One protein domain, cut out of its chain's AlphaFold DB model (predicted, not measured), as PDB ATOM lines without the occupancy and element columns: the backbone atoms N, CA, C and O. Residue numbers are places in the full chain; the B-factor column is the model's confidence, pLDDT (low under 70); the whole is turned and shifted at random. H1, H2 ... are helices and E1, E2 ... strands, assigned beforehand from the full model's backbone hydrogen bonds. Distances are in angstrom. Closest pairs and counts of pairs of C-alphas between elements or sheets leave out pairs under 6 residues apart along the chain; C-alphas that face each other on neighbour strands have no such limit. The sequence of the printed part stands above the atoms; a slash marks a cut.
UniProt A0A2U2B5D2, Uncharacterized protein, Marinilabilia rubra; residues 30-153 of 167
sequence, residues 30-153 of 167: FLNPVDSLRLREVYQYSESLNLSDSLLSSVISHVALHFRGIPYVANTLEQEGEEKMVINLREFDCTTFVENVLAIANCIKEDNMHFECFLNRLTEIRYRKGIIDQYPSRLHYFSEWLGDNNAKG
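What this domain is: This is residues 30 to 153 of the 167 residues of an uncharacterized protein of Marinilabilia rubra (UniProt A0A2U2B5D2). Look for H3 in the middle, crossed by H2 on one side and H4 on the other, with H1 and H5 on opposite sides of this core. The 124 printed residues, mostly helix, hold H1, H2, strand E1, H3, H4, H5. The whole is compact, radius of gyration of the C-alphas 14.0 A, spanning 40 by 31 by 23 A.

How they stand to each other: Begin at H3, residues 94 to 109; it touches H4, residues 115 to 126, at a steep tilt of 45 degrees, closest at C-alphas 103 and 121, 4.9 A. It touches H2, residues 56 to 66, closest at C-alphas 105 and 60, 5.4 A. H1, residues 33 to 48, touches H2 with residues 42 to 46 alone, closest at C-alphas 42 and 66, 6.8 A. H5, residues 142 to 151, only just touches H4, with 3 pairs of C-alphas within 8 A, closest 125 and 149, 6.3 A. E1, residues 85 to 87, pairs with no named strand. O i to N i+4 pairs are within hydrogen-bond range throughout H1, H2, H4 and H5, and 11 of 12 in H3.

Where its parts are: Find C-alpha 33 at (52.196, 3.930, -86.645); H1 runs 22.9 A from there. H3 runs 22.6 A; H5 ends at (81.688, 9.401, -72.213).

The domain as a whole: Links H2 to E1 and H4 to H5 are long; the printed part has no cut, and no printed residue is under 70 in pLDDT.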
ATOM      1  N   PHE A  30      61.803   8.338 -89.363       81.50
ATOM      2  CA  PHE A  30      61.032   7.266 -89.980       81.50
ATOM      3  C   PHE A  30      60.372   6.436 -88.878       81.50
ATOM      4  O   PHE A  30      61.062   5.795 -88.084       81.50
ATOM      5  N   LEU A  31      59.041   6.478 -88.826       87.38
ATOM      6  CA  LEU A  31      58.228   5.846 -87.789       87.38
ATOM      7  C   LEU A  31      56.992   5.206 -88.424       87.38
ATOM      8  O   LEU A  31      56.208   5.894 -89.081       87.38
ATOM      9  N   ASN A  32      56.786   3.905 -88.212       91.75
ATOM     10  CA  ASN A  32      55.518   3.267 -88.552       91.75
ATOM     11  C   ASN A  32      54.503   3.516 -87.416       91.75
ATOM     12  O   ASN A  32      54.880   3.426 -86.248       91.75
ATOM     13  N   PRO A  33      53.207   3.758 -87.695       91.00
ATOM     14  CA  PRO A  33      52.196   3.930 -86.645       91.00
ATOM     15  C   PRO A  33      52.153   2.799 -85.606       91.00
ATOM     16  O   PRO A  33      51.860   3.044 -84.436       91.00
ATOM     17  N   VAL A  34      52.473   1.567 -86.012       94.38
ATOM     18  CA  VAL A  34      52.539   0.408 -85.110       94.38
ATOM     19  C   VAL A  34      53.679   0.534 -84.094       94.38
ATOM     20  O   VAL A  34      53.533   0.071 -82.966       94.38
ATOM     21  N   ASP A  35      54.787   1.191 -84.444       95.75
ATOM     22  CA  ASP A  35      55.885   1.431 -83.503       95.75
ATOM     23  C   ASP A  35      55.426   2.373 -82.375       95.75
ATOM     24  O   ASP A  35      55.671   2.101 -81.202       95.75
ATOM     25  N   SER A  36      54.657   3.418 -82.699       93.62
ATOM     26  CA  SER A  36      54.063   4.312 -81.692       93.62
ATOM     27  C   SER A  36      53.086   3.593 -80.761       93.62
ATOM     28  O   SER A  36      53.000   3.925 -79.578       93.62
ATOM     29  N   LEU A  37      52.337   2.615 -81.285       96.00
ATOM     30  CA  LEU A  37      51.444   1.785 -80.475       96.00
ATOM     31  C   LEU A  37      52.239   0.919 -79.497       96.00
ATOM     32  O   LEU A  37      51.950   0.954 -78.308       96.00
ATOM     33  N   ARG A  38      53.293   0.240 -79.964       97.00
ATOM     34  CA  ARG A  38      54.157  -0.577 -79.098       97.00
ATOM     35  C   ARG A  38      54.863   0.238 -78.020       97.00
ATOM     36  O   ARG A  38      54.962  -0.207 -76.881       97.00
ATOM     37  N   LEU A  39      55.324   1.446 -78.354       98.06
ATOM     38  CA  LEU A  39      55.910   2.351 -77.364       98.06
ATOM     39  C   LEU A  39      54.890   2.728 -76.277       98.06
ATOM     40  O   LEU A  39      55.205   2.737 -75.091       98.06
ATOM     41  N   ARG A  40      53.645   3.007 -76.673       98.00
ATOM     42  CA  ARG A  40      52.570   3.290 -75.718       98.00
ATOM     43  C   ARG A  40      52.247   2.073 -74.853       98.00
ATOM     44  O   ARG A  40      52.064   2.234 -73.653       98.00
ATOM     45  N   GLU A  41      52.191   0.881 -75.440       98.19
ATOM     46  CA  GLU A  41      51.915  -0.370 -74.725       98.19
ATOM     47  C   GLU A  41      52.953  -0.638 -73.629       98.19
ATOM     48  O   GLU A  41      52.578  -0.962 -72.500       98.19
ATOM     49  N   VAL A  42      54.247  -0.445 -73.914       98.56
ATOM     50  CA  VAL A  42      55.294  -0.644 -72.900       98.56
ATOM     51  C   VAL A  42      55.237   0.409 -71.790       98.56
ATOM     52  O   VAL A  42      55.450   0.061 -70.629       98.56
ATOM     53  N   TYR A  43      54.884   1.660 -72.104       98.62
ATOM     54  CA  TYR A  43      54.702   2.710 -71.096       98.62
ATOM     55  C   TYR A  43      53.484   2.466 -70.200       98.62
ATOM     56  O   TYR A  43      53.601   2.512 -68.977       98.62
ATOM     57  N   GLN A  44      52.342   2.087 -70.775       98.56
ATOM     58  CA  GLN A  44      51.156   1.711 -69.996       98.56
ATOM     59  C   GLN A  44      51.430   0.493 -69.105       98.56
ATOM     60  O   GLN A  44      51.022   0.446 -67.944       98.56
ATOM     61  N   TYR A  45      52.167  -0.490 -69.630       98.50
ATOM     62  CA  TYR A  45      52.624  -1.631 -68.848       98.50
ATOM     63  C   TYR A  45      53.509  -1.189 -67.673       98.50
ATOM     64  O   TYR A  45      53.293  -1.642 -66.547       98.50
ATOM     65  N   SER A  46      54.458  -0.276 -67.895       98.50
ATOM     66  CA  SER A  46      55.336   0.214 -66.830       98.50
ATOM     67  C   SER A  46      54.615   1.044 -65.770       98.50
ATOM     68  O   SER A  46      54.926   0.903 -64.588       98.50
ATOM     69  N   GLU A  47      53.630   1.853 -66.169       98.31
ATOM     70  CA  GLU A  47      52.763   2.611 -65.258       98.31
ATOM     71  C   GLU A  47      51.954   1.668 -64.367       98.31
ATOM     72  O   GLU A  47      51.932   1.831 -63.150       98.31
ATOM     73  N   SER A  48      51.364   0.614 -64.945       98.06
ATOM     74  CA  SER A  48      50.561  -0.363 -64.191       98.06
ATOM     75  C   SER A  48      51.339  -1.086 -63.081       98.06
ATOM     76  O   SER A  48      50.744  -1.603 -62.136       98.06
ATOM     77  N   LEU A  49      52.671  -1.110 -63.190       97.88
ATOM     78  CA  LEU A  49      53.587  -1.726 -62.235       97.88
ATOM     79  C   LEU A  49      54.369  -0.701 -61.394       97.88
ATOM     80  O   LEU A  49      55.197  -1.113 -60.584       97.88
ATOM     81  N   ASN A  50      54.129   0.605 -61.571       97.38
ATOM     82  CA  ASN A  50      54.882   1.700 -60.942       97.38
ATOM     83  C   ASN A  50      56.408   1.537 -61.101       97.38
ATOM     84  O   ASN A  50      57.182   1.637 -60.144       97.38
ATOM     85  N   LEU A  51      56.865   1.228 -62.321       98.25
ATOM     86  CA  LEU A  51      58.283   0.937 -62.557       98.25
ATOM     87  C   LEU A  51      59.197   2.165 -62.421       98.25
ATOM     88  O   LEU A  51      60.394   1.982 -62.199       98.25
ATOM     89  N   SER A  52      58.677   3.393 -62.504       97.75
ATOM     90  CA  SER A  52      59.464   4.623 -62.312       97.75
ATOM     91  C   SER A  52      60.141   4.677 -60.931       97.75
ATOM     92  O   SER A  52      61.298   5.098 -60.822       97.75
ATOM     93  N   ASP A  53      59.513   4.110 -59.897       97.69
ATOM     94  CA  ASP A  53      60.067   4.010 -58.538       97.69
ATOM     95  C   ASP A  53      61.055   2.843 -58.354       97.69
ATOM     96  O   ASP A  53      61.824   2.800 -57.390       97.69
ATOM     97  N   SER A  54      61.100   1.903 -59.298       97.88
ATOM     98  CA  SER A  54      61.952   0.713 -59.216       97.88
ATOM     99  C   SER A  54      63.422   1.006 -59.540       97.88
ATOM    100  O   SER A  54      63.785   2.034 -60.116       97.88
ATOM    101  N   LEU A  55      64.318   0.075 -59.190       97.94
ATOM    102  CA  LEU A  55      65.715   0.126 -59.637       97.94
ATOM    103  C   LEU A  55      65.785   0.088 -61.170       97.94
ATOM    104  O   LEU A  55      65.085  -0.709 -61.791       97.94
ATOM    105  N   LEU A  56      66.688   0.870 -61.773       97.25
ATOM    106  CA  LEU A  56      66.856   0.919 -63.234       97.25
ATOM    107  C   LEU A  56      67.090  -0.474 -63.848       97.25
ATOM    108  O   LEU A  56      66.547  -0.776 -64.904       97.25
ATOM    109  N   SER A  57      67.833  -1.354 -63.171       97.06
ATOM    110  CA  SER A  57      68.043  -2.741 -63.614       97.06
ATOM    111  C   SER A  57      66.742  -3.548 -63.707       97.06
ATOM    112  O   SER A  57      66.584  -4.360 -64.621       97.06
ATOM    113  N   SER A  58      65.799  -3.307 -62.792       98.31
ATOM    114  CA  SER A  58      64.463  -3.905 -62.830       98.31
ATOM    115  C   SER A  58      63.669  -3.364 -64.018       98.31
ATOM    116  O   SER A  58      63.143  -4.146 -64.806       98.31
ATOM    117  N   VAL A  59      63.671  -2.039 -64.218       98.75
ATOM    118  CA  VAL A  59      62.995  -1.393 -65.358       98.75
ATOM    119  C   VAL A  59      63.510  -1.949 -66.686       98.75
ATOM    120  O   VAL A  59      62.717  -2.398 -67.509       98.75
ATOM    121  N   ILE A  60      64.834  -2.012 -66.863       98.69
ATOM    122  CA  ILE A  60      65.477  -2.592 -68.052       98.69
ATOM    123  C   ILE A  60      65.004  -4.031 -68.282       98.69
ATOM    124  O   ILE A  60      64.660  -4.391 -69.405       98.69
ATOM    125  N   SER A  61      64.949  -4.847 -67.226       98.62
ATOM    126  CA  SER A  61      64.525  -6.248 -67.327       98.62
ATOM    127  C   SER A  61      63.062  -6.373 -67.757       98.62
ATOM    128  O   SER A  61      62.747  -7.170 -68.638       98.62
ATOM    129  N   HIS A  62      62.172  -5.560 -67.185       98.75
ATOM    130  CA  HIS A  62      60.757  -5.528 -67.556       98.75
ATOM    131  C   HIS A  62      60.549  -5.084 -69.007       98.75
ATOM    132  O   HIS A  62      59.807  -5.735 -69.741       98.75
ATOM    133  N   VAL A  63      61.236  -4.025 -69.442       98.75
ATOM    134  CA  VAL A  63      61.170  -3.534 -70.827       98.75
ATOM    135  C   VAL A  63      61.718  -4.582 -71.802       98.75
ATOM    136  O   VAL A  63      61.081  -4.880 -72.807       98.75
ATOM    137  N   ALA A  64      62.855  -5.209 -71.491       98.62
ATOM    138  CA  ALA A  64      63.426  -6.277 -72.311       98.62
ATOM    139  C   ALA A  64      62.470  -7.472 -72.457       98.62
ATOM    140  O   ALA A  64      62.280  -7.991 -73.557       98.62
ATOM    141  N   LEU A  65      61.839  -7.897 -71.357       98.62
ATOM    142  CA  LEU A  65      60.878  -9.000 -71.356       98.62
ATOM    143  C   LEU A  65      59.576  -8.655 -72.088       98.62
ATOM    144  O   LEU A  65      58.970  -9.556 -72.669       98.62
ATOM    145  N   HIS A  66      59.170  -7.383 -72.105       98.38
ATOM    146  CA  HIS A  66      58.012  -6.916 -72.871       98.38
ATOM    147  C   HIS A  66      58.183  -7.179 -74.376       98.38
ATOM    148  O   HIS A  66      57.240  -7.580 -75.051       98.38
ATOM    149  N   PHE A  67      59.407  -7.053 -74.893       98.25
ATOM    150  CA  PHE A  67      59.736  -7.325 -76.296       98.25
ATOM    151  C   PHE A  67      60.110  -8.792 -76.580       98.25
ATOM    152  O   PHE A  67      60.609  -9.122 -77.661       98.25
ATOM    153  N   ARG A  68      59.872  -9.716 -75.642       97.62
ATOM    154  CA  ARG A  68      60.153 -11.139 -75.864       97.62
ATOM    155  C   ARG A  68      59.252 -11.704 -76.965       97.62
ATOM    156  O   ARG A  68      58.032 -11.613 -76.890       97.62
ATOM    157  N   GLY A  69      59.863 -12.377 -77.938       97.06
ATOM    158  CA  GLY A  69      59.156 -12.985 -79.072       97.06
ATOM    159  C   GLY A  69      59.006 -12.062 -80.283       97.06
ATOM    160  O   GLY A  69      58.458 -12.493 -81.296       97.06
ATOM    161  N   ILE A  70      59.514 -10.827 -80.213       97.19
ATOM    162  CA  ILE A  70      59.620  -9.963 -81.386       97.19
ATOM    163  C   ILE A  70      60.650 -10.537 -82.380       97.19
ATOM    164  O   ILE A  70      61.709 -10.992 -81.939       97.19
ATOM    165  N   PRO A  71      60.354 -10.562 -83.700       98.12
ATOM    166  CA  PRO A  71      61.241 -11.152 -84.698       98.12
ATOM    167  C   PRO A  71      62.638 -10.534 -84.736       98.12
ATOM    168  O   PRO A  71      62.805  -9.320 -84.597       98.12
ATOM    169  N   TYR A  72      63.619 -11.395 -85.010       97.88
ATOM    170  CA  TYR A  72      64.982 -10.982 -85.307       97.88
ATOM    171  C   TYR A  72      65.112 -10.614 -86.791       97.88
ATOM    172  O   TYR A  72      64.922 -11.481 -87.647       97.88
ATOM    173  N   VAL A  73      65.463  -9.366 -87.103       98.12
ATOM    174  CA  VAL A  73      65.670  -8.883 -88.480       98.12
ATOM    175  C   VAL A  73      66.898  -7.980 -88.515       98.12
ATOM    176  O   VAL A  73      67.003  -7.032 -87.744       98.12
ATOM    177  N   ALA A  74      67.833  -8.281 -89.414       95.75
ATOM    178  CA  ALA A  74      69.033  -7.475 -89.613       95.75
ATOM    179  C   ALA A  74      68.756  -6.260 -90.511       95.75
ATOM    180  O   ALA A  74      67.829  -6.279 -91.320       95.75
ATOM    181  N   ASN A  75      69.621  -5.245 -90.426       95.31
ATOM    182  CA  ASN A  75      69.626  -4.076 -91.315       95.31
ATOM    183  C   ASN A  75      68.327  -3.243 -91.275       95.31
ATOM    184  O   ASN A  75      68.012  -2.548 -92.237       95.31
ATOM    185  N   THR A  76      67.575  -3.268 -90.167       95.38
ATOM    186  CA  THR A  76      66.309  -2.515 -90.036       95.38
ATOM    187  C   THR A  76      66.502  -0.998 -90.067       95.38
ATOM    188  O   THR A  76      65.551  -0.266 -90.342       95.38
ATOM    189  N   LEU A  77      67.721  -0.519 -89.798       96.31
ATOM    190  CA  LEU A  77      68.080   0.899 -89.833       96.31
ATOM    191  C   LEU A  77      68.520   1.380 -91.222       96.31
ATOM    192  O   LEU A  77      68.633   2.586 -91.429       96.31
ATOM    193  N   GLU A  78      68.784   0.469 -92.161       94.62
ATOM    194  CA  GLU A  78      69.299   0.837 -93.477       94.62
ATOM    195  C   GLU A  78      68.158   1.322 -94.366       94.62
ATOM    196  O   GLU A  78      67.184   0.612 -94.616       94.62
ATOM    197  N   GLN A  79      68.262   2.570 -94.808       91.44
ATOM    198  CA  GLN A  79      67.275   3.247 -95.638       91.44
ATOM    199  C   GLN A  79      67.996   3.949 -96.782       91.44
ATOM    200  O   GLN A  79      69.123   4.413 -96.622       91.44
ATOM    201  N   GLU A  80      67.335   4.065 -97.929       90.00
ATOM    202  CA  GLU A  80      67.869   4.862 -99.031       90.00
ATOM    203  C   GLU A  80      67.944   6.352 -98.651       90.00
ATOM    204  O   GLU A  80      67.064   6.885 -97.957       90.00
ATOM    205  N   GLY A  81      68.979   7.027 -99.158       90.62
ATOM    206  CA  GLY A  81      69.205   8.460 -98.974       90.62
ATOM    207  C   GLY A  81      70.105   8.803 -97.786       90.62
ATOM    208  O   GLY A  81      71.004   8.046 -97.422       90.62
ATOM    209  N   GLU A  82      69.899   9.995 -97.229       92.06
ATOM    210  CA  GLU A  82      70.656  10.489 -96.077       92.06
ATOM    211  C   GLU A  82      70.294   9.733 -94.789       92.06
ATOM    212  O   GLU A  82      69.158   9.282 -94.605       92.06
ATOM    213  N   GLU A  83      71.264   9.640 -93.873       94.94
ATOM    214  CA  GLU A  83      71.042   9.077 -92.540       94.94
ATOM    215  C   GLU A  83      69.953   9.858 -91.809       94.94
ATOM    216  O   GLU A  83      69.963  11.088 -91.742       94.94
ATOM    217  N   LYS A  84      69.026   9.110 -91.224       93.44
ATOM    218  CA  LYS A  84      67.858   9.639 -90.535       93.44
ATOM    219  C   LYS A  84      67.535   8.770 -89.336       93.44
ATOM    220  O   LYS A  84      67.940   7.612 -89.261       93.44
ATOM    221  N   MET A  85      66.762   9.320 -88.413       95.94
ATOM    222  CA  MET A  85      66.372   8.583 -87.226       95.94
ATOM    223  C   MET A  85      65.318   7.529 -87.581       95.94
ATOM    224  O   MET A  85      64.170   7.870 -87.862       95.94
ATOM    225  N   VAL A  86      65.691   6.249 -87.562       96.75
ATOM    226  CA  VAL A  86      64.759   5.133 -87.794       96.75
ATOM    227  C   VAL A  86      64.305   4.542 -86.463       96.75
ATOM    228  O   VAL A  86      65.119   4.059 -85.671       96.75
ATOM    229  N   ILE A  87      62.996   4.544 -86.225       96.69
ATOM    230  CA  ILE A  87      62.375   3.862 -85.090       96.69
ATOM    231  C   ILE A  87      61.681   2.610 -85.620       96.69
ATOM    232  O   ILE A  87      60.777   2.699 -86.447       96.69
ATOM    233  N   ASN A  88      62.107   1.448 -85.126       97.25
ATOM    234  CA  ASN A  88      61.471   0.161 -85.375       97.25
ATOM    235  C   ASN A  88      61.386  -0.587 -84.040       97.25
ATOM    236  O   ASN A  88      62.411  -0.930 -83.453       97.25
ATOM    237  N   LEU A  89      60.163  -0.791 -83.552       97.88
ATOM    238  CA  LEU A  89      59.854  -1.603 -82.372       97.88
ATOM    239  C   LEU A  89      59.145  -2.905 -82.765       97.88
ATOM    240  O   LEU A  89      58.698  -3.656 -81.895       97.88
ATOM    241  N   ARG A  90      58.998  -3.162 -84.071       97.56
ATOM    242  CA  ARG A  90      58.376  -4.352 -84.666       97.56
ATOM    243  C   ARG A  90      59.345  -5.495 -84.880       97.56
ATOM    244  O   ARG A  90      58.906  -6.642 -84.878       97.56
ATOM    245  N   GLU A  91      60.611  -5.162 -85.074       97.94
ATOM    246  CA  GLU A  91      61.686  -6.058 -85.467       97.94
ATOM    247  C   GLU A  91      63.000  -5.526 -84.889       97.94
ATOM    248  O   GLU A  91      63.255  -4.320 -84.944       97.94
ATOM    249  N   PHE A  92      63.840  -6.413 -84.362       98.38
ATOM    250  CA  PHE A  92      65.120  -6.029 -83.770       98.38
ATOM    251  C   PHE A  92      66.264  -6.894 -84.291       98.38
ATOM    252  O   PHE A  92      66.088  -8.070 -84.584       98.38
ATOM    253  N   ASP A  93      67.462  -6.331 -84.313       98.31
ATOM    254  CA  ASP A  93      68.705  -7.089 -84.187       98.31
ATOM    255  C   ASP A  93      69.250  -6.969 -82.749       98.31
ATOM    256  O   ASP A  93      68.610  -6.401 -81.860       98.31
ATOM    257  N   CYS A  94      70.436  -7.523 -82.488       97.94
ATOM    258  CA  CYS A  94      71.025  -7.486 -81.150       97.94
ATOM    259  C   CYS A  94      71.322  -6.059 -80.650       97.94
ATOM    260  O   CYS A  94      71.139  -5.786 -79.463       97.94
ATOM    261  N   THR A  95      71.748  -5.153 -81.532       98.00
ATOM    262  CA  THR A  95      72.117  -3.778 -81.170       98.00
ATOM    263  C   THR A  95      70.869  -2.942 -80.938       98.00
ATOM    264  O   THR A  95      70.680  -2.392 -79.855       98.00
ATOM    265  N   THR A  96      69.967  -2.904 -81.917       98.38
ATOM    266  CA  THR A  96      68.729  -2.120 -81.854       98.38
ATOM    267  C   THR A  96      67.838  -2.559 -80.698       98.38
ATOM    268  O   THR A  96      67.206  -1.706 -80.079       98.38
ATOM    269  N   PHE A  97      67.824  -3.843 -80.334       98.75
ATOM    270  CA  PHE A  97      67.138  -4.298 -79.125       98.75
ATOM    271  C   PHE A  97      67.665  -3.588 -77.870       98.75
ATOM    272  O   PHE A  97      66.891  -2.983 -77.128       98.75
ATOM    273  N   VAL A  98      68.983  -3.611 -77.651       98.56
ATOM    274  CA  VAL A  98      69.616  -2.988 -76.478       98.56
ATOM    275  C   VAL A  98      69.393  -1.477 -76.472       98.56
ATOM    276  O   VAL A  98      69.017  -0.923 -75.442       98.56
ATOM    277  N   GLU A  99      69.574  -0.811 -77.611       98.75
ATOM    278  CA  GLU A  99      69.379   0.636 -77.720       98.75
ATOM    279  C   GLU A  99      67.952   1.061 -77.356       98.75
ATOM    280  O   GLU A  99      67.766   1.974 -76.552       98.75
ATOM    281  N   ASN A 100      66.942   0.380 -77.911       98.75
ATOM    282  CA  ASN A 100      65.540   0.701 -77.651       98.75
ATOM    283  C   ASN A 100      65.155   0.404 -76.197       98.75
ATOM    284  O   ASN A 100      64.518   1.238 -75.555       98.75
ATOM    285  N   VAL A 101      65.575  -0.744 -75.651       98.81
ATOM    286  CA  VAL A 101      65.320  -1.099 -74.245       98.81
ATOM    287  C   VAL A 101      65.915  -0.054 -73.304       98.81
ATOM    288  O   VAL A 101      65.235   0.396 -72.383       98.81
ATOM    289  N   LEU A 102      67.163   0.363 -73.541       98.75
ATOM    290  CA  LEU A 102      67.818   1.385 -72.727       98.75
ATOM    291  C   LEU A 102      67.126   2.744 -72.860       98.75
ATOM    292  O   LEU A 102      66.909   3.404 -71.844       98.75
ATOM    293  N   ALA A 103      66.750   3.159 -74.071       98.75
ATOM    294  CA  ALA A 103      66.058   4.427 -74.287       98.75
ATOM    295  C   ALA A 103      64.719   4.483 -73.532       98.75
ATOM    296  O   ALA A 103      64.470   5.419 -72.771       98.75
ATOM    297  N   ILE A 104      63.895   3.442 -73.681       98.81
ATOM    298  CA  ILE A 104      62.580   3.320 -73.038       98.81
ATOM    299  C   ILE A 104      62.725   3.253 -71.513       98.81
ATOM    300  O   ILE A 104      62.028   3.969 -70.795       98.81
ATOM    301  N   ALA A 105      63.655   2.439 -71.004       98.81
ATOM    302  CA  ALA A 105      63.861   2.289 -69.565       98.81
ATOM    303  C   ALA A 105      64.307   3.595 -68.889       98.81
ATOM    304  O   ALA A 105      63.880   3.867 -67.768       98.81
ATOM    305  N   ASN A 106      65.123   4.415 -69.560       98.50
ATOM    306  CA  ASN A 106      65.501   5.730 -69.039       98.50
ATOM    307  C   ASN A 106      64.296   6.676 -68.969       98.50
ATOM    308  O   ASN A 106      64.098   7.309 -67.939       98.50
ATOM    309  N   CYS A 107      63.444   6.711 -69.997       98.69
ATOM    310  CA  CYS A 107      62.232   7.536 -69.973       98.69
ATOM    311  C   CYS A 107      61.250   7.129 -68.873       98.69
ATOM    312  O   CYS A 107      60.711   7.990 -68.183       98.69
ATOM    313  N   ILE A 108      61.076   5.824 -68.645       98.75
ATOM    314  CA  ILE A 108      60.291   5.315 -67.512       98.75
ATOM    315  C   ILE A 108      60.931   5.740 -66.188       98.75
ATOM    316  O   ILE A 108      60.240   6.198 -65.283       98.75
ATOM    317  N   LYS A 109      62.257   5.604 -66.054       98.25
ATOM    318  CA  LYS A 109      62.956   5.930 -64.803       98.25
ATOM    319  C   LYS A 109      62.926   7.423 -64.468       98.25
ATOM    320  O   LYS A 109      62.998   7.783 -63.297       98.25
ATOM    321  N   GLU A 110      62.816   8.264 -65.487       97.69
ATOM    322  CA  GLU A 110      62.672   9.717 -65.377       97.69
ATOM    323  C   GLU A 110      61.220  10.171 -65.202       97.69
ATOM    324  O   GLU A 110      60.985  11.372 -65.095       97.69
ATOM    325  N   ASP A 111      60.267   9.233 -65.178       97.75
ATOM    326  CA  ASP A 111      58.827   9.509 -65.180       97.75
ATOM    327  C   ASP A 111      58.410  10.441 -66.339       97.75
ATOM    328  O   ASP A 111      57.524  11.284 -66.229       97.75
ATOM    329  N   ASN A 112      59.093  10.299 -67.481       97.94
ATOM    330  CA  ASN A 112      58.926  11.108 -68.686       97.94
ATOM    331  C   ASN A 112      58.619  10.201 -69.886       97.94
ATOM    332  O   ASN A 112      59.410  10.044 -70.816       97.94
ATOM    333  N   MET A 113      57.453   9.560 -69.853       97.56
ATOM    334  CA  MET A 113      57.014   8.560 -70.834       97.56
ATOM    335  C   MET A 113      56.392   9.195 -72.092       97.56
ATOM    336  O   MET A 113      55.355   8.769 -72.604       97.56
ATOM    337  N   HIS A 114      57.044  10.234 -72.612       95.25
ATOM    338  CA  HIS A 114      56.667  10.904 -73.853       95.25
ATOM    339  C   HIS A 114      57.510  10.412 -75.036       95.25
ATOM    340  O   HIS A 114      58.605   9.861 -74.872       95.25
ATOM    341  N   PHE A 115      56.993  10.597 -76.252       95.69
ATOM    342  CA  PHE A 115      57.692  10.189 -77.471       95.69
ATOM    343  C   PHE A 115      59.009  10.957 -77.643       95.69
ATOM    344  O   PHE A 115      60.016  10.386 -78.045       95.69
ATOM    345  N   GLU A 116      59.021  12.232 -77.264       95.56
ATOM    346  CA  GLU A 116      60.175  13.122 -77.321       95.56
ATOM    347  C   GLU A 116      61.298  12.634 -76.406       95.56
ATOM    348  O   GLU A 116      62.459  12.642 -76.809       95.56
ATOM    349  N   CYS A 117      60.965  12.142 -75.205       97.75
ATOM    350  CA  CYS A 117      61.959  11.519 -74.337       97.75
ATOM    351  C   CYS A 117      62.601  10.316 -75.034       97.75
ATOM    352  O   CYS A 117      63.826  10.235 -75.125       97.75
ATOM    353  N   PHE A 118      61.780   9.409 -75.572       98.31
ATOM    354  CA  PHE A 118      62.272   8.207 -76.244       98.31
ATOM    355  C   PHE A 118      63.164   8.551 -77.438       98.31
ATOM    356  O   PHE A 118      64.267   8.020 -77.564       98.31
ATOM    357  N   LEU A 119      62.712   9.481 -78.280       97.44
ATOM    358  CA  LEU A 119      63.449   9.958 -79.441       97.44
ATOM    359  C   LEU A 119      64.802  10.561 -79.038       97.44
ATOM    360  O   LEU A 119      65.822  10.227 -79.644       97.44
ATOM    361  N   ASN A 120      64.828  11.390 -77.991       97.19
ATOM    362  CA  ASN A 120      66.052  11.989 -77.464       97.19
ATOM    363  C   ASN A 120      67.014  10.926 -76.939       97.19
ATOM    364  O   ASN A 120      68.169  10.897 -77.356       97.19
ATOM    365  N   ARG A 121      66.537  10.012 -76.089       98.31
ATOM    366  CA  ARG A 121      67.368   8.950 -75.510       98.31
ATOM    367  C   ARG A 121      67.922   8.016 -76.573       98.31
ATOM    368  O   ARG A 121      69.102   7.683 -76.537       98.31
ATOM    369  N   LEU A 122      67.109   7.626 -77.550       98.56
ATOM    370  CA  LEU A 122      67.568   6.757 -78.626       98.56
ATOM    371  C   LEU A 122      68.580   7.469 -79.536       98.56
ATOM    372  O   LEU A 122      69.574   6.862 -79.926       98.56
ATOM    373  N   THR A 123      68.378   8.762 -79.815       98.38
ATOM    374  CA  THR A 123      69.342   9.581 -80.569       98.38
ATOM    375  C   THR A 123      70.665   9.697 -79.820       98.38
ATOM    376  O   THR A 123      71.729   9.459 -80.395       98.38
ATOM    377  N   GLU A 124      70.600  10.016 -78.527       98.31
ATOM    378  CA  GLU A 124      71.760  10.075 -77.651       98.31
ATOM    379  C   GLU A 124      72.511   8.754 -77.654       98.31
ATOM    380  O   GLU A 124      73.720   8.791 -77.787       98.31
ATOM    381  N   ILE A 125      71.835   7.606 -77.563       98.69
ATOM    382  CA  ILE A 125      72.485   6.290 -77.504       98.69
ATOM    383  C   ILE A 125      73.154   5.908 -78.832       98.69
ATOM    384  O   ILE A 125      74.300   5.451 -78.834       98.69
ATOM    385  N   ARG A 126      72.434   6.075 -79.946       98.56
ATOM    386  CA  ARG A 126      72.786   5.516 -81.262       98.56
ATOM    387  C   ARG A 126      73.837   6.324 -82.018       98.56
ATOM    388  O   ARG A 126      74.607   5.764 -82.803       98.56
ATOM    389  N   TYR A 127      73.872   7.636 -81.804       98.44
ATOM    390  CA  TYR A 127      74.716   8.544 -82.574       98.44
ATOM    391  C   TYR A 127      75.854   9.115 -81.733       98.44
ATOM    392  O   TYR A 127      75.715   9.388 -80.537       98.44
ATOM    393  N   ARG A 128      76.998   9.331 -82.384       98.25
ATOM    394  CA  ARG A 128      78.190   9.918 -81.773       98.25
ATOM    395  C   ARG A 128      77.847  11.297 -81.224       98.25
ATOM    396  O   ARG A 128      77.352  12.154 -81.955       98.25
ATOM    397  N   LYS A 129      78.093  11.512 -79.927       97.31
ATOM    398  CA  LYS A 129      77.706  12.746 -79.207       97.31
ATOM    399  C   LYS A 129      76.205  13.097 -79.307       97.31
ATOM    400  O   LYS A 129      75.848  14.249 -79.074       97.31
ATOM    401  N   GLY A 130      75.344  12.142 -79.668       96.81
ATOM    402  CA  GLY A 130      73.911  12.367 -79.887       96.81
ATOM    403  C   GLY A 130      73.583  13.250 -81.096       96.81
ATOM    404  O   GLY A 130      72.555  13.922 -81.093       96.81
ATOM    405  N   ILE A 131      74.458  13.312 -82.106       96.25
ATOM    406  CA  ILE A 131      74.266  14.151 -83.298       96.25
ATOM    407  C   ILE A 131      74.120  13.262 -84.529       96.25
ATOM    408  O   ILE A 131      75.033  12.511 -84.860       96.25
ATOM    409  N   ILE A 132      72.995  13.403 -85.229       95.25
ATOM    410  CA  ILE A 132      72.783  12.793 -86.543       95.25
ATOM    411  C   ILE A 132      73.475  13.677 -87.587       95.25
ATOM    412  O   ILE A 132      73.054  14.807 -87.830       95.25
ATOM    413  N   ASP A 133      74.553  13.166 -88.170       95.19
ATOM    414  CA  ASP A 133      75.339  13.800 -89.232       95.19
ATOM    415  C   ASP A 133      75.838  12.726 -90.206       95.19
ATOM    416  O   ASP A 133      76.932  12.172 -90.061       95.19
ATOM    417  N   GLN A 134      74.984  12.392 -91.177       94.69
ATOM    418  CA  GLN A 134      75.225  11.348 -92.180       94.69
ATOM    419  C   GLN A 134      75.488   9.956 -91.568       94.69
ATOM    420  O   GLN A 134      75.551   9.761 -90.354       94.69
ATOM    421  N   TYR A 135      75.631   8.950 -92.427       96.69
ATOM    422  CA  TYR A 135      75.798   7.552 -92.021       96.69
ATOM    423  C   TYR A 135      76.955   7.309 -91.024       96.69
ATOM    424  O   TYR A 135      76.771   6.544 -90.073       96.69
ATOM    425  N   PRO A 136      78.131   7.966 -91.145       97.00
ATOM    426  CA  PRO A 136      79.240   7.750 -90.212       97.00
ATOM    427  C   PRO A 136      78.992   8.270 -88.793       97.00
ATOM    428  O   PRO A 136      79.754   7.917 -87.892       97.00
ATOM    429  N   SER A 137      77.979   9.117 -88.566       97.62
ATOM    430  CA  SER A 137      77.629   9.581 -87.215       97.62
ATOM    431  C   SER A 137      77.031   8.484 -86.337       97.62
ATOM    432  O   SER A 137      77.145   8.567 -85.113       97.62
ATOM    433  N   ARG A 138      76.433   7.444 -86.934       98.31
ATOM    434  CA  ARG A 138      75.925   6.277 -86.208       98.31
ATOM    435  C   ARG A 138      77.089   5.443 -85.665       98.31
ATOM    436  O   ARG A 138      78.118   5.272 -86.320       98.31
ATOM    437  N   LEU A 139      76.948   4.945 -84.440       98.44
ATOM    438  CA  LEU A 139      77.988   4.183 -83.746       98.44
ATOM    439  C   LEU A 139      77.977   2.712 -84.202       98.44
ATOM    440  O   LEU A 139      77.381   1.857 -83.556       98.44
ATOM    441  N   HIS A 140      78.636   2.419 -85.327       97.62
ATOM    442  CA  HIS A 140      78.622   1.084 -85.958       97.62
ATOM    443  C   HIS A 140      79.510   0.041 -85.266       97.62
ATOM    444  O   HIS A 140      79.235  -1.155 -85.329       97.62
ATOM    445  N   TYR A 141      80.588   0.471 -84.606       97.56
ATOM    446  CA  TYR A 141      81.487  -0.430 -83.885       97.56
ATOM    447  C   TYR A 141      81.100  -0.491 -82.411       97.56
ATOM    448  O   TYR A 141      81.132   0.524 -81.723       97.56
ATOM    449  N   PHE A 142      80.803  -1.686 -81.894       95.50
ATOM    450  CA  PHE A 142      80.343  -1.854 -80.509       95.50
ATOM    451  C   PHE A 142      81.322  -1.294 -79.461       95.50
ATOM    452  O   PHE A 142      80.906  -0.740 -78.447       95.50
ATOM    453  N   SER A 143      82.632  -1.375 -79.711       95.81
ATOM    454  CA  SER A 143      83.654  -0.764 -78.851       95.81
ATOM    455  C   SER A 143      83.560   0.765 -78.814       95.81
ATOM    456  O   SER A 143      83.689   1.363 -77.747       95.81
ATOM    457  N   GLU A 144      83.296   1.399 -79.958       97.31
ATOM    458  CA  GLU A 144      83.050   2.839 -80.039       97.31
ATOM    459  C   GLU A 144      81.711   3.199 -79.392       97.31
ATOM    460  O   GLU A 144      81.649   4.151 -78.620       97.31
ATOM    461  N   TRP A 145      80.667   2.399 -79.630       98.38
ATOM    462  CA  TRP A 145      79.366   2.550 -78.983       98.38
ATOM    463  C   TRP A 145      79.500   2.551 -77.457       98.38
ATOM    464  O   TRP A 145      78.964   3.437 -76.795       98.38
ATOM    465  N   LEU A 146      80.278   1.623 -76.888       97.06
ATOM    466  CA  LEU A 146      80.580   1.594 -75.454       97.06
ATOM    467  C   LEU A 146      81.347   2.842 -75.006       97.06
ATOM    468  O   LEU A 146      80.988   3.450 -73.999       97.06
ATOM    469  N   GLY A 147      82.396   3.230 -75.736       97.19
ATOM    470  CA  GLY A 147      83.228   4.384 -75.395       97.19
ATOM    471  C   GLY A 147      82.452   5.702 -75.398       97.19
ATOM    472  O   GLY A 147      82.517   6.455 -74.425       97.19
ATOM    473  N   ASP A 148      81.679   5.960 -76.453       98.38
ATOM    474  CA  ASP A 148      80.882   7.179 -76.604       98.38
ATOM    475  C   ASP A 148      79.749   7.220 -75.569       98.38
ATOM    476  O   ASP A 148      79.582   8.226 -74.882       98.38
ATOM    477  N   ASN A 149      79.022   6.116 -75.356       98.31
ATOM    478  CA  ASN A 149      77.967   6.056 -74.337       98.31
ATOM    479  C   ASN A 149      78.503   6.147 -72.899       98.31
ATOM    480  O   ASN A 149      77.844   6.743 -72.047       98.31
ATOM    481  N   ASN A 150      79.711   5.645 -72.624       97.19
ATOM    482  CA  ASN A 150      80.388   5.875 -71.346       97.19
ATOM    483  C   ASN A 150      80.785   7.351 -71.179       97.19
ATOM    484  O   ASN A 150      80.579   7.928 -70.115       97.19
ATOM    485  N   ALA A 151      81.318   7.984 -72.230       97.38
ATOM    486  CA  ALA A 151      81.688   9.401 -72.213       97.38
ATOM    487  C   ALA A 151      80.473  10.335 -72.065       97.38
ATOM    488  O   ALA A 151      80.576  11.367 -71.406       97.38
ATOM    489  N   LYS A 152      79.315   9.955 -72.620       97.06
ATOM    490  CA  LYS A 152      78.023  10.635 -72.420       97.06
ATOM    491  C   LYS A 152      77.408  10.376 -71.035       97.06
ATOM    492  O   LYS A 152      76.407  10.995 -70.700       97.06
ATOM    493  N   GLY A 153      77.979   9.471 -70.234       95.94
ATOM    494  CA  GLY A 153      77.459   9.105 -68.912       95.94
ATOM    495  C   GLY A 153      76.210   8.215 -68.938       95.94
ATOM    496  O   GLY A 153      75.572   8.045 -67.904       95.94
TER     497      GLY A 153